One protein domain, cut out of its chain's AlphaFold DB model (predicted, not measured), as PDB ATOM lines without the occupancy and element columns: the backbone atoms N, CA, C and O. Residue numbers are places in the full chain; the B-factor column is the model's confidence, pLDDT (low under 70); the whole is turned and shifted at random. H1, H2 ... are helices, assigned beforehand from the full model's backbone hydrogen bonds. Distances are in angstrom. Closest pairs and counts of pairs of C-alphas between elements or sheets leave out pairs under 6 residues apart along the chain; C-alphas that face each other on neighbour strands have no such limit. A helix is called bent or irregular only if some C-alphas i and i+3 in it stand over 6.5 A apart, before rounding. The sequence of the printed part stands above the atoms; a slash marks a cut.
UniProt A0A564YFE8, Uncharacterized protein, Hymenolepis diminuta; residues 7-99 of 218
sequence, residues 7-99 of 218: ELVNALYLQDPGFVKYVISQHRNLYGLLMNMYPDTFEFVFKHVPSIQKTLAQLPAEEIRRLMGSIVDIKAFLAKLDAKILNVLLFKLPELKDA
ATOM      1  N   GLU A   7     -27.717 -16.157  34.689       83.00
ATOM      2  CA  GLU A   7     -28.608 -15.219  35.395       83.00
ATOM      3  C   GLU A   7     -29.571 -15.902  36.383       83.00
ATOM      4  O   GLU A   7     -30.012 -15.296  37.355       83.00
ATOM      5  N   LEU A   8     -29.910 -17.169  36.136       86.94
ATOM      6  CA  LEU A   8     -30.857 -17.958  36.923       86.94
ATOM      7  C   LEU A   8     -30.164 -18.965  37.843       86.94
ATOM      8  O   LEU A   8     -30.847 -19.738  38.512       86.94
ATOM      9  N   VAL A   9     -28.828 -18.984  37.905       90.94
ATOM     10  CA  VAL A   9     -28.104 -19.978  38.708       90.94
ATOM     11  C   VAL A   9     -28.487 -19.914  40.186       90.94
ATOM     12  O   VAL A   9     -28.633 -20.947  40.832       90.94
ATOM     13  N   ASN A  10     -28.749 -18.717  40.708       90.12
ATOM     14  CA  ASN A  10     -29.122 -18.521  42.108       90.12
ATOM     15  C   ASN A  10     -30.521 -19.039  42.448       90.12
ATOM     16  O   ASN A  10     -30.812 -19.301  43.611       90.12
ATOM     17  N   ALA A  11     -31.363 -19.303  41.444       90.75
ATOM     18  CA  ALA A  11     -32.631 -19.988  41.665       90.75
ATOM     19  C   ALA A  11     -32.438 -21.448  42.112       90.75
ATOM     20  O   ALA A  11     -33.371 -22.022  42.670       90.75
ATOM     21  N   LEU A  12     -31.245 -22.039  41.915       89.69
ATOM     22  CA  LEU A  12     -30.919 -23.394  42.379       89.69
ATOM     23  C   LEU A  12     -31.033 -23.546  43.898       89.69
ATOM     24  O   LEU A  12     -31.361 -24.634  44.356       89.69
ATOM     25  N   TYR A  13     -30.835 -22.470  44.663       90.69
ATOM     26  CA  TYR A  13     -31.009 -22.481  46.117       90.69
ATOM     27  C   TYR A  13     -32.447 -22.834  46.546       90.69
ATOM     28  O   TYR A  13     -32.669 -23.366  47.628       90.69
ATOM     29  N   LEU A  14     -33.432 -22.567  45.680       88.56
ATOM     30  CA  LEU A  14     -34.851 -22.843  45.925       88.56
ATOM     31  C   LEU A  14     -35.313 -24.191  45.352       88.56
ATOM     32  O   LEU A  14     -36.503 -24.498  45.401       88.56
ATOM     33  N   GLN A  15     -34.411 -24.965  44.748       92.94
ATOM     34  CA  GLN A  15     -34.753 -26.221  44.085       92.94
ATOM     35  C   GLN A  15     -34.464 -27.435  44.966       92.94
ATOM     36  O   GLN A  15     -33.648 -27.396  45.886       92.94
ATOM     37  N   ASP A  16     -35.107 -28.551  44.627       93.25
ATOM     38  CA  ASP A  16     -34.826 -29.842  45.249       93.25
ATOM     39  C   ASP A  16     -33.347 -30.261  45.043       93.25
ATOM     40  O   ASP A  16     -32.834 -30.168  43.919       93.25
ATOM     41  N   PRO A  17     -32.649 -30.769  46.080       91.69
ATOM     42  CA  PRO A  17     -31.256 -31.211  45.981       91.69
ATOM     43  C   PRO A  17     -30.977 -32.234  44.873       91.69
ATOM     44  O   PRO A  17     -29.900 -32.214  44.271       91.69
ATOM     45  N   GLY A  18     -31.929 -33.125  44.577       91.31
ATOM     46  CA  GLY A  18     -31.818 -34.090  43.486       91.31
ATOM     47  C   GLY A  18     -31.788 -33.401  42.123       91.31
ATOM     48  O   GLY A  18     -30.949 -33.733  41.280       91.31
ATOM     49  N   PHE A  19     -32.634 -32.386  41.934       91.38
ATOM     50  CA  PHE A  19     -32.616 -31.552  40.733       91.38
ATOM     51  C   PHE A  19     -31.317 -30.748  40.618       91.38
ATOM     52  O   PHE A  19     -30.690 -30.752  39.557       91.38
ATOM     53  N   VAL A  20     -30.855 -30.129  41.709       93.19
ATOM     54  CA  VAL A  20     -29.578 -29.398  41.726       93.19
ATOM     55  C   VAL A  20     -28.420 -30.313  41.349       93.19
ATOM     56  O   VAL A  20     -27.635 -29.986  40.458       93.19
ATOM     57  N   LYS A  21     -28.347 -31.508  41.940       93.19
ATOM     58  CA  LYS A  21     -27.333 -32.510  41.595       93.19
ATOM     59  C   LYS A  21     -27.366 -32.873  40.114       93.19
ATOM     60  O   LYS A  21     -26.305 -32.955  39.490       93.19
ATOM     61  N   TYR A  22     -28.555 -33.078  39.549       91.00
ATOM     62  CA  TYR A  22     -28.719 -33.374  38.128       91.00
ATOM     63  C   TYR A  22     -28.219 -32.224  37.243       91.00
ATOM     64  O   TYR A  22     -27.425 -32.463  36.336       91.00
ATOM     65  N   VAL A  23     -28.613 -30.981  37.538       90.75
ATOM     66  CA  VAL A  23     -28.167 -29.793  36.793       90.75
ATOM     67  C   VAL A  23     -26.651 -29.664  36.843       90.75
ATOM     68  O   VAL A  23     -26.021 -29.591  35.794       90.75
ATOM     69  N   ILE A  24     -26.065 -29.685  38.041       91.38
ATOM     70  CA  ILE A  24     -24.621 -29.521  38.252       91.38
ATOM     71  C   ILE A  24     -23.827 -30.596  37.510       91.38
ATOM     72  O   ILE A  24     -22.857 -30.284  36.826       91.38
ATOM     73  N   SER A  25     -24.267 -31.854  37.590       89.19
ATOM     74  CA  SER A  25     -23.562 -32.982  36.966       89.19
ATOM     75  C   SER A  25     -23.636 -32.976  35.437       89.19
ATOM     76  O   SER A  25     -22.801 -33.597  34.788       89.19
ATOM     77  N   GLN A  26     -24.647 -32.323  34.861       88.00
ATOM     78  CA  GLN A  26     -24.904 -32.310  33.417       88.00
ATOM     79  C   GLN A  26     -24.621 -30.943  32.775       88.00
ATOM     80  O   GLN A  26     -24.869 -30.759  31.581       88.00
ATOM     81  N   HIS A  27     -24.136 -29.959  33.540       88.88
ATOM     82  CA  HIS A  27     -23.936 -28.610  33.026       88.88
ATOM     83  C   HIS A  27     -22.679 -28.522  32.157       88.88
ATOM     84  O   HIS A  27     -21.569 -28.790  32.613       88.88
ATOM     85  N   ARG A  28     -22.837 -28.071  30.905       86.19
ATOM     86  CA  ARG A  28     -21.731 -27.978  29.933       86.19
ATOM     87  C   ARG A  28     -20.624 -27.011  30.366       86.19
ATOM     88  O   ARG A  28     -19.465 -27.230  30.043       86.19
ATOM     89  N   ASN A  29     -20.985 -25.944  31.078       87.31
ATOM     90  CA  ASN A  29     -20.045 -24.965  31.625       87.31
ATOM     91  C   ASN A  29     -20.215 -24.885  33.144       87.31
ATOM     92  O   ASN A  29     -20.800 -23.935  33.663       87.31
ATOM     93  N   LEU A  30     -19.817 -25.940  33.854       87.69
ATOM     94  CA  LEU A  30     -19.966 -26.003  35.309       87.69
ATOM     95  C   LEU A  30     -19.159 -24.905  36.016       87.69
ATOM     96  O   LEU A  30     -19.646 -24.292  36.956       87.69
ATOM     97  N   TYR A  31     -17.964 -24.599  35.520       85.19
ATOM     98  CA  TYR A  31     -17.133 -23.534  36.070       85.19
ATOM     99  C   TYR A  31     -17.828 -22.162  36.017       85.19
ATOM    100  O   TYR A  31     -18.004 -21.515  37.050       85.19
ATOM    101  N   GLY A  32     -18.296 -21.749  34.833       87.06
ATOM    102  CA  GLY A  32     -19.009 -20.482  34.680       87.06
ATOM    103  C   GLY A  32     -20.280 -20.442  35.524       87.06
ATOM    104  O   GLY A  32     -20.622 -19.403  36.072       87.06
ATOM    105  N   LEU A  33     -20.944 -21.585  35.692       90.44
ATOM    106  CA  LEU A  33     -22.096 -21.702  36.572       90.44
ATOM    107  C   LEU A  33     -21.718 -21.430  38.043       90.44
ATOM    108  O   LEU A  33     -22.372 -20.612  38.681       90.44
ATOM    109  N   LEU A  34     -20.646 -22.043  38.559       90.25
ATOM    110  CA  LEU A  34     -20.201 -21.850  39.947       90.25
ATOM    111  C   LEU A  34     -19.776 -20.410  40.244       90.25
ATOM    112  O   LEU A  34     -20.123 -19.886  41.294       90.25
ATOM    113  N   MET A  35     -19.101 -19.752  39.303       88.06
ATOM    114  CA  MET A  35     -18.655 -18.363  39.463       88.06
ATOM    115  C   MET A  35     -19.777 -17.328  39.506       88.06
ATOM    116  O   MET A  35     -19.559 -16.206  39.949       88.06
ATOM    117  N   ASN A  36     -20.967 -17.679  39.020       89.88
ATOM    118  CA  ASN A  36     -22.124 -16.783  39.032       89.88
ATOM    119  C   ASN A  36     -23.059 -17.046  40.227       89.88
ATOM    120  O   ASN A  36     -24.098 -16.393  40.358       89.88
ATOM    121  N   MET A  37     -22.712 -17.997  41.100       91.88
ATOM    122  CA  MET A  37     -23.471 -18.266  42.316       91.88
ATOM    123  C   MET A  37     -23.167 -17.237  43.396       91.88
ATOM    124  O   MET A  37     -22.028 -16.833  43.606       91.88
ATOM    125  N   TYR A  38     -24.201 -16.868  44.139       89.44
ATOM    126  CA  TYR A  38     -24.050 -16.238  45.435       89.44
ATOM    127  C   TYR A  38     -23.485 -17.241  46.445       89.44
ATOM    128  O   TYR A  38     -23.717 -18.446  46.286       89.44
ATOM    129  N   PRO A  39     -22.791 -16.763  47.494       84.69
ATOM    130  CA  PRO A  39     -22.194 -17.626  48.510       84.69
ATOM    131  C   PRO A  39     -23.172 -18.661  49.082       84.69
ATOM    132  O   PRO A  39     -22.837 -19.841  49.140       84.69
ATOM    133  N   ASP A  40     -24.411 -18.258  49.384       85.69
ATOM    134  CA  ASP A  40     -25.441 -19.151  49.938       85.69
ATOM    135  C   ASP A  40     -25.846 -20.262  48.955       85.69
ATOM    136  O   ASP A  40     -25.960 -21.435  49.322       85.69
ATOM    137  N   THR A  41     -26.022 -19.914  47.674       91.38
ATOM    138  CA  THR A  41     -26.304 -20.886  46.607       91.38
ATOM    139  C   THR A  41     -25.137 -21.852  46.445       91.38
ATOM    140  O   THR A  41     -25.346 -23.059  46.317       91.38
ATOM    141  N   PHE A  42     -23.907 -21.335  46.454       91.12
ATOM    142  CA  PHE A  42     -22.707 -22.146  46.323       91.12
ATOM    143  C   PHE A  42     -22.559 -23.113  47.501       91.12
ATOM    144  O   PHE A  42     -22.322 -24.300  47.279       91.12
ATOM    145  N   GLU A  43     -22.772 -22.655  48.736       88.44
ATOM    146  CA  GLU A  43     -22.736 -23.513  49.921       88.44
ATOM    147  C   GLU A  43     -23.825 -24.593  49.871       88.44
ATOM    148  O   GLU A  43     -23.547 -25.764  50.145       88.44
ATOM    149  N   PHE A  44     -25.044 -24.237  49.455       90.06
ATOM    150  CA  PHE A  44     -26.126 -25.201  49.255       90.06
ATOM    151  C   PHE A  44     -25.745 -26.278  48.231       90.06
ATOM    152  O   PHE A  44     -25.858 -27.477  48.502       90.06
ATOM    153  N   VAL A  45     -25.232 -25.868  47.069       92.62
ATOM    154  CA  VAL A  45     -24.757 -26.785  46.026       92.62
ATOM    155  C   VAL A  45     -23.623 -27.665  46.556       92.62
ATOM    156  O   VAL A  45     -23.648 -28.879  46.367       92.62
ATOM    157  N   PHE A  46     -22.653 -27.078  47.252       90.94
ATOM    158  CA  PHE A  46     -21.506 -27.784  47.808       90.94
ATOM    159  C   PHE A  46     -21.919 -28.851  48.827       90.94
ATOM    160  O   PHE A  46     -21.420 -29.976  48.790       90.94
ATOM    161  N   LYS A  47     -22.890 -28.531  49.687       89.62
ATOM    162  CA  LYS A  47     -23.457 -29.453  50.676       89.62
ATOM    163  C   LYS A  47     -24.183 -30.638  50.032       89.62
ATOM    164  O   LYS A  47     -24.114 -31.752  50.548       89.62
ATOM    165  N   HIS A  48     -24.892 -30.408  48.928       91.50
ATOM    166  CA  HIS A  48     -25.779 -31.406  48.324       91.50
ATOM    167  C   HIS A  48     -25.193 -32.130  47.101       91.50
ATOM    168  O   HIS A  48     -25.739 -33.151  46.669       91.50
ATOM    169  N   VAL A  49     -24.065 -31.661  46.561       92.56
ATOM    170  CA  VAL A  49     -23.419 -32.226  45.369       92.56
ATOM    171  C   VAL A  49     -21.947 -32.565  45.659       92.56
ATOM    172  O   VAL A  49     -21.046 -31.826  45.268       92.56
ATOM    173  N   PRO A  50     -21.657 -33.725  46.283       86.06
ATOM    174  CA  PRO A  50     -20.298 -34.087  46.710       86.06
ATOM    175  C   PRO A  50     -19.272 -34.167  45.573       86.06
ATOM    176  O   PRO A  50     -18.075 -33.971  45.785       86.06
ATOM    177  N   SER A  51     -19.722 -34.441  44.344       87.44
ATOM    178  CA  SER A  51     -18.854 -34.468  43.161       87.44
ATOM    179  C   SER A  51     -18.180 -33.124  42.892       87.44
ATOM    180  O   SER A  51     -17.133 -33.101  42.248       87.44
ATOM    181  N   ILE A  52     -18.722 -32.027  43.425       89.25
ATOM    182  CA  ILE A  52     -18.176 -30.694  43.204       89.25
ATOM    183  C   ILE A  52     -16.809 -30.498  43.848       89.25
ATOM    184  O   ILE A  52     -15.991 -29.770  43.299       89.25
ATOM    185  N   GLN A  53     -16.508 -31.203  44.945       89.56
ATOM    186  CA  GLN A  53     -15.178 -31.172  45.558       89.56
ATOM    187  C   GLN A  53     -14.108 -31.675  44.581       89.56
ATOM    188  O   GLN A  53     -13.042 -31.079  44.442       89.56
ATOM    189  N   LYS A  54     -14.423 -32.740  43.832       88.31
ATOM    190  CA  LYS A  54     -13.532 -33.274  42.794       88.31
ATOM    191  C   LYS A  54     -13.394 -32.303  41.626       88.31
ATOM    192  O   LYS A  54     -12.290 -32.119  41.128       88.31
ATOM    193  N   THR A  55     -14.488 -31.659  41.219       87.75
ATOM    194  CA  THR A  55     -14.449 -30.622  40.180       87.75
ATOM    195  C   THR A  55     -13.574 -29.445  40.605       87.75
ATOM    196  O   THR A  55     -12.739 -29.009  39.821       87.75
ATOM    197  N   LEU A  56     -13.701 -28.967  41.846       88.31
ATOM    198  CA  LEU A  56     -12.869 -27.892  42.394       88.31
ATOM    199  C   LEU A  56     -11.380 -28.247  42.337       88.31
ATOM    200  O   LEU A  56     -10.583 -27.442  41.869       88.31
ATOM    201  N   ALA A  57     -11.006 -29.475  42.716       89.12
ATOM    202  CA  ALA A  57      -9.622 -29.945  42.604       89.12
ATOM    203  C   ALA A  57      -9.098 -29.982  41.159       89.12
ATOM    204  O   ALA A  57      -7.889 -29.904  40.946       89.12
ATOM    205  N   GLN A  58      -9.975 -30.097  40.161       89.06
ATOM    206  CA  GLN A  58      -9.605 -30.117  38.744       89.06
ATOM    207  C   GLN A  58      -9.475 -28.717  38.133       89.06
ATOM    208  O   GLN A  58      -8.828 -28.581  37.097       89.06
ATOM    209  N   LEU A  59     -10.025 -27.678  38.768       87.25
ATOM    210  CA  LEU A  59      -9.947 -26.309  38.255       87.25
ATOM    211  C   LEU A  59      -8.497 -25.776  38.221       87.25
ATOM    212  O   LEU A  59      -7.655 -26.211  39.018       87.25
ATOM    213  N   PRO A  60      -8.183 -24.831  37.315       88.25
ATOM    214  CA  PRO A  60      -6.920 -24.096  37.338       88.25
ATOM    215  C   PRO A  60      -6.744 -23.321  38.647       88.25
ATOM    216  O   PRO A  60      -7.730 -22.930  39.275       88.25
ATOM    217  N   ALA A  61      -5.496 -23.053  39.036       89.25
ATOM    218  CA  ALA A  61      -5.197 -22.302  40.257       89.25
ATOM    219  C   ALA A  61      -5.866 -20.917  40.260       89.25
ATOM    220  O   ALA A  61      -6.473 -20.530  41.252       89.25
ATOM    221  N   GLU A  62      -5.858 -20.216  39.126       88.69
ATOM    222  CA  GLU A  62      -6.465 -18.884  39.018       88.69
ATOM    223  C   GLU A  62      -7.975 -18.889  39.247       88.69
ATOM    224  O   GLU A  62      -8.542 -17.990  39.868       88.69
ATOM    225  N   GLU A  63      -8.618 -19.960  38.803       88.12
ATOM    226  CA  GLU A  63     -10.051 -20.145  38.938       88.12
ATOM    227  C   GLU A  63     -10.442 -20.563  40.344       88.12
ATOM    228  O   GLU A  63     -11.430 -20.077  40.889       88.12
ATOM    229  N   ILE A  64      -9.626 -21.403  40.977       90.94
ATOM    230  CA  ILE A  64      -9.762 -21.671  42.403       90.94
ATOM    231  C   ILE A  64      -9.570 -20.363  43.182       90.94
ATOM    232  O   ILE A  64     -10.389 -20.078  44.048       90.94
ATOM    233  N   ARG A  65      -8.571 -19.527  42.855       90.50
ATOM    234  CA  ARG A  65      -8.309 -18.259  43.561       90.50
ATOM    235  C   ARG A  65      -9.512 -17.329  43.499       90.50
ATOM    236  O   ARG A  65      -9.955 -16.835  44.533       90.50
ATOM    237  N   ARG A  66     -10.076 -17.133  42.305       87.25
ATOM    238  CA  ARG A  66     -11.292 -16.327  42.121       87.25
ATOM    239  C   ARG A  66     -12.465 -16.870  42.929       87.25
ATOM    240  O   ARG A  66     -13.185 -16.091  43.546       87.25
ATOM    241  N   LEU A  67     -12.633 -18.192  42.954       88.44
ATOM    242  CA  LEU A  67     -13.753 -18.823  43.638       88.44
ATOM    243  C   LEU A  67     -13.596 -18.684  45.151       88.44
ATOM    244  O   LEU A  67     -14.529 -18.247  45.818       88.44
ATOM    245  N   MET A  68     -12.404 -18.963  45.682       89.31
ATOM    246  CA  MET A  68     -12.101 -18.791  47.105       89.31
ATOM    247  C   MET A  68     -12.230 -17.327  47.538       89.31
ATOM    248  O   MET A  68     -12.737 -17.070  48.621       89.31
ATOM    249  N   GLY A  69     -11.873 -16.368  46.677       85.94
ATOM    250  CA  GLY A  69     -12.056 -14.936  46.942       85.94
ATOM    251  C   GLY A  69     -13.519 -14.493  47.086       85.94
ATOM    252  O   GLY A  69     -13.775 -13.425  47.633       85.94
ATOM    253  N   SER A  70     -14.478 -15.303  46.624       83.31
ATOM    254  CA  SER A  70     -15.917 -15.053  46.809       83.31
ATOM    255  C   SER A  70     -16.490 -15.662  48.095       83.31
ATOM    256  O   SER A  70     -17.618 -15.345  48.479       83.31
ATOM    257  N   ILE A  71     -15.729 -16.528  48.773       85.44
ATOM    258  CA  ILE A  71     -16.156 -17.214  49.993       85.44
ATOM    259  C   ILE A  71     -15.816 -16.338  51.200       85.44
ATOM    260  O   ILE A  71     -14.661 -15.985  51.419       85.44
ATOM    261  N   VAL A  72     -16.828 -16.020  52.011       84.69
ATOM    262  CA  VAL A  72     -16.675 -15.152  53.192       84.69
ATOM    263  C   VAL A  72     -15.796 -15.804  54.266       84.69
ATOM    264  O   VAL A  72     -14.921 -15.149  54.822       84.69
ATOM    265  N   ASP A  73     -16.005 -17.097  54.538       87.88
ATOM    266  CA  ASP A  73     -15.229 -17.865  55.517       87.88
ATOM    267  C   ASP A  73     -14.505 -19.035  54.842       87.88
ATOM    268  O   ASP A  73     -14.987 -20.172  54.777       87.88
ATOM    269  N   ILE A  74     -13.325 -18.728  54.302       88.62
ATOM    270  CA  ILE A  74     -12.476 -19.701  53.610       88.62
ATOM    271  C   ILE A  74     -12.052 -20.825  54.565       88.62
ATOM    272  O   ILE A  74     -12.044 -21.982  54.159       88.62
ATOM    273  N   LYS A  75     -11.760 -20.530  55.840       88.06
ATOM    274  CA  LYS A  75     -11.319 -21.546  56.813       88.06
ATOM    275  C   LYS A  75     -12.415 -22.580  57.061       88.06
ATOM    276  O   LYS A  75     -12.173 -23.783  56.951       88.06
ATOM    277  N   ALA A  76     -13.638 -22.120  57.336       87.56
ATOM    278  CA  ALA A  76     -14.781 -23.008  57.532       87.56
ATOM    279  C   ALA A  76     -15.121 -23.806  56.267       87.56
ATOM    280  O   ALA A  76     -15.568 -24.950  56.359       87.56
ATOM    281  N   PHE A  77     -14.907 -23.226  55.084       88.81
ATOM    282  CA  PHE A  77     -15.064 -23.939  53.823       88.81
ATOM    283  C   PHE A  77     -14.013 -25.042  53.648       88.81
ATOM    284  O   PHE A  77     -14.374 -26.188  53.373       88.81
ATOM    285  N   LEU A  78     -12.730 -24.726  53.857       90.75
ATOM    286  CA  LEU A  78     -11.635 -25.687  53.727       90.75
ATOM    287  C   LEU A  78     -11.791 -26.862  54.703       90.75
ATOM    288  O   LEU A  78     -11.524 -28.002  54.330       90.75
ATOM    289  N   ALA A  79     -12.328 -26.616  55.902       89.62
ATOM    290  CA  ALA A  79     -12.615 -27.652  56.899       89.62
ATOM    291  C   ALA A  79     -13.685 -28.670  56.469       89.62
ATOM    292  O   ALA A  79     -13.755 -29.764  57.026       89.62
ATOM    293  N   LYS A  80     -14.527 -28.335  55.481       88.88
ATOM    294  CA  LYS A  80     -15.574 -29.227  54.950       88.88
ATOM    295  C   LYS A  80     -15.077 -30.111  53.797       88.88
ATOM    296  O   LYS A  80     -15.845 -30.932  53.286       88.88
ATOM    297  N   LEU A  81     -13.839 -29.923  53.339       89.19
ATOM    298  CA  LEU A  81     -13.273 -30.676  52.222       89.19
ATOM    299  C   LEU A  81     -12.689 -32.014  52.668       89.19
ATOM    300  O   LEU A  81     -12.134 -32.143  53.756       89.19
ATOM    301  N   ASP A  82     -12.747 -33.000  51.775       90.56
ATOM    302  CA  ASP A  82     -11.947 -34.212  51.928       90.56
ATOM    303  C   ASP A  82     -10.447 -33.873  51.947       90.56
ATOM    304  O   ASP A  82      -9.974 -33.054  51.153       90.56
ATOM    305  N   ALA A  83      -9.682 -34.544  52.812       88.94
ATOM    306  CA  ALA A  83      -8.258 -34.277  53.008       88.94
ATOM    307  C   ALA A  83      -7.440 -34.357  51.705       88.94
ATOM    308  O   ALA A  83      -6.501 -33.585  51.507       88.94
ATOM    309  N   LYS A  84      -7.800 -35.253  50.773       89.31
ATOM    310  CA  LYS A  84      -7.106 -35.349  49.477       89.31
ATOM    311  C   LYS A  84      -7.375 -34.122  48.615       89.31
ATOM    312  O   LYS A  84      -6.467 -33.631  47.954       89.31
ATOM    313  N   ILE A  85      -8.609 -33.626  48.627       90.75
ATOM    314  CA  ILE A  85      -9.013 -32.435  47.872       90.75
ATOM    315  C   ILE A  85      -8.379 -31.183  48.474       90.75
ATOM    316  O   ILE A  85      -7.840 -30.366  47.729       90.75
ATOM    317  N   LEU A  86      -8.383 -31.069  49.804       92.00
ATOM    318  CA  LEU A  86      -7.725 -29.981  50.522       92.00
ATOM    319  C   LEU A  86      -6.240 -29.896  50.149       92.00
ATOM    320  O   LEU A  86      -5.783 -28.841  49.724       92.00
ATOM    321  N   ASN A  87      -5.514 -31.017  50.189       89.75
ATOM    322  CA  ASN A  87      -4.101 -31.058  49.806       89.75
ATOM    323  C   ASN A  87      -3.860 -30.607  48.359       89.75
ATOM    324  O   ASN A  87      -2.916 -29.867  48.095       89.75
ATOM    325  N   VAL A  88      -4.725 -31.002  47.417       90.88
ATOM    326  CA  VAL A  88      -4.625 -30.541  46.022       90.88
ATOM    327  C   VAL A  88      -4.844 -29.030  45.920       90.88
ATOM    328  O   VAL A  88      -4.131 -28.361  45.171       90.88
ATOM    329  N   LEU A  89      -5.798 -28.474  46.669       91.00
ATOM    330  CA  LEU A  89      -6.059 -27.034  46.671       91.00
ATOM    331  C   LEU A  89      -4.910 -26.247  47.305       91.00
ATOM    332  O   LEU A  89      -4.468 -25.275  46.705       91.00
ATOM    333  N   LEU A  90      -4.385 -26.690  48.451       91.56
ATOM    334  CA  LEU A  90      -3.229 -26.071  49.112       91.56
ATOM    335  C   LEU A  90      -1.955 -26.164  48.264       91.56
ATOM    336  O   LEU A  90      -1.109 -25.273  48.304       91.56
ATOM    337  N   PHE A  91      -1.815 -27.234  47.479       90.75
ATOM    338  CA  PHE A  91      -0.719 -27.373  46.526       90.75
ATOM    339  C   PHE A  91      -0.843 -26.371  45.374       90.75
ATOM    340  O   PHE A  91       0.136 -25.725  45.005       90.75
ATOM    341  N   LYS A  92      -2.050 -26.219  44.815       90.38
ATOM    342  CA  LYS A  92      -2.315 -25.267  43.726       90.38
ATOM    343  C   LYS A  92      -2.265 -23.813  44.191       90.38
ATOM    344  O   LYS A  92      -1.850 -22.953  43.420       90.38
ATOM    345  N   LEU A  93      -2.706 -23.538  45.415       91.62
ATOM    346  CA  LEU A  93      -2.718 -22.216  46.031       91.62
ATOM    347  C   LEU A  93      -2.036 -22.275  47.401       91.62
ATOM    348  O   LEU A  93      -2.711 -22.407  48.425       91.62
ATOM    349  N   PRO A  94      -0.703 -22.113  47.441       88.06
ATOM    350  CA  PRO A  94       0.045 -22.080  48.694       88.06
ATOM    351  C   PRO A  94      -0.415 -20.969  49.651       88.06
ATOM    352  O   PRO A  94      -0.284 -21.122  50.859       88.06
ATOM    353  N   GLU A  95      -0.994 -19.889  49.118       87.44
ATOM    354  CA  GLU A  95      -1.588 -18.772  49.872       87.44
ATOM    355  C   GLU A  95      -2.715 -19.221  50.822       87.44
ATOM    356  O   GLU A  95      -2.995 -18.557  51.814       87.44
ATOM    357  N   LEU A  96      -3.363 -20.361  50.551       86.31
ATOM    358  CA  LEU A  96      -4.431 -20.896  51.398       86.31
ATOM    359  C   LEU A  96      -3.910 -21.641  52.637       86.31
ATOM    360  O   LEU A  96      -4.715 -22.024  53.481       86.31
ATOM    361  N   LYS A  97      -2.592 -21.847  52.774       84.00
ATOM    362  CA  LYS A  97      -2.004 -22.558  53.924       84.00
ATOM    363  C   LYS A  97      -2.257 -21.852  55.255       84.00
ATOM    364  O   LYS A  97      -2.477 -22.521  56.254       84.00
ATOM    365  N   ASP A  98      -2.321 -20.523  55.258       80.56
ATOM    366  CA  ASP A  98      -2.650 -19.743  56.464       80.56
ATOM    367  C   ASP A  98      -4.123 -19.919  56.890       80.56
ATOM    368  O   ASP A  98      -4.528 -19.587  58.010       80.56
ATOM    369  N   ALA A  99      -4.941 -20.449  55.978       79.31
ATOM    370  CA  ALA A  99      -6.332 -20.812  56.192       79.31
ATOM    371  C   ALA A  99      -6.542 -22.320  56.398       79.31
ATOM    372  O   ALA A  99      -7.689 -22.748  56.526       79.31
TER     373      ALA A  99
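This is residues 7 to 99 of the 218 residues of an uncharacterized protein of Hymenolepis diminuta (UniProt A0A564YFE8). Nine short helices follow one another in a chain wound in stacked turns along the long axis, with H1 to H4 at one end, H6 to H9 at the other and H5 between them. The printed part has 93 residues with nine named helices, H1 to H9 in order, and no named strand; its class is all helix. It is compact, with a radius of gyration of the C-alphas of 12.7 A, yet elongated, spanning 35 by 22 by 21 A.

H1, residues 7 to 14, begins at C-alpha 7 (-28.608, -15.219, 35.395) and is irregular, with C-alphas 7 and 10 7.5 A apart. H2 is residues 17 to 26, 14.1 A long; H3, 30 to 35; H4, 39 to 48, 14.2 A; H5, 51 to 58; H6, 61 to 68; H7, 74 to 78; H8, 83 to 92, 14.2 A. H9, residues 94 to 99, is only just irregular, with C-alphas 95 and 98 6.7 A apart, and ends at C-alpha 99 (-6.332, -20.812, 56.192).

H1 touches H4 at a steep tilt of 56 degrees, the same way; their closest C-alphas, of Tyr 13 and Thr 41, are 5.0 A apart. H2 touches H4, about perpendicular at 86 degrees, closest at the C-alphas of Pro 17 and His 48, 6.0 A. H3 is close to H6 but not clearly touching, closest at the C-alphas of Met 35 and Leu 67, 6.5 A. H5 touches H8 at a shallow tilt of 31 degrees, the same way, closest at the C-alphas of Ala 57 and Ile 85, 5.9 A. H7 and H9 only just touch, with 3 pairs of C-alphas within 8 A, closest at Lys 75 and Ala 99, 5.1 A. H4 and H7 are apart. Every O i to N i+4 pair is within hydrogen-bond range in H2 to H8; H1 has 0 of 4, with 4 of 5 O i to N i+3 pairs, and H9 0 of 2, with 2 of 3.

The C-alphas farthest apart, of Asp 16 and Pro 94, are 35.9 A apart. The printed part has no cut, its links are tight, and no printed residue is under 70 in pLDDT.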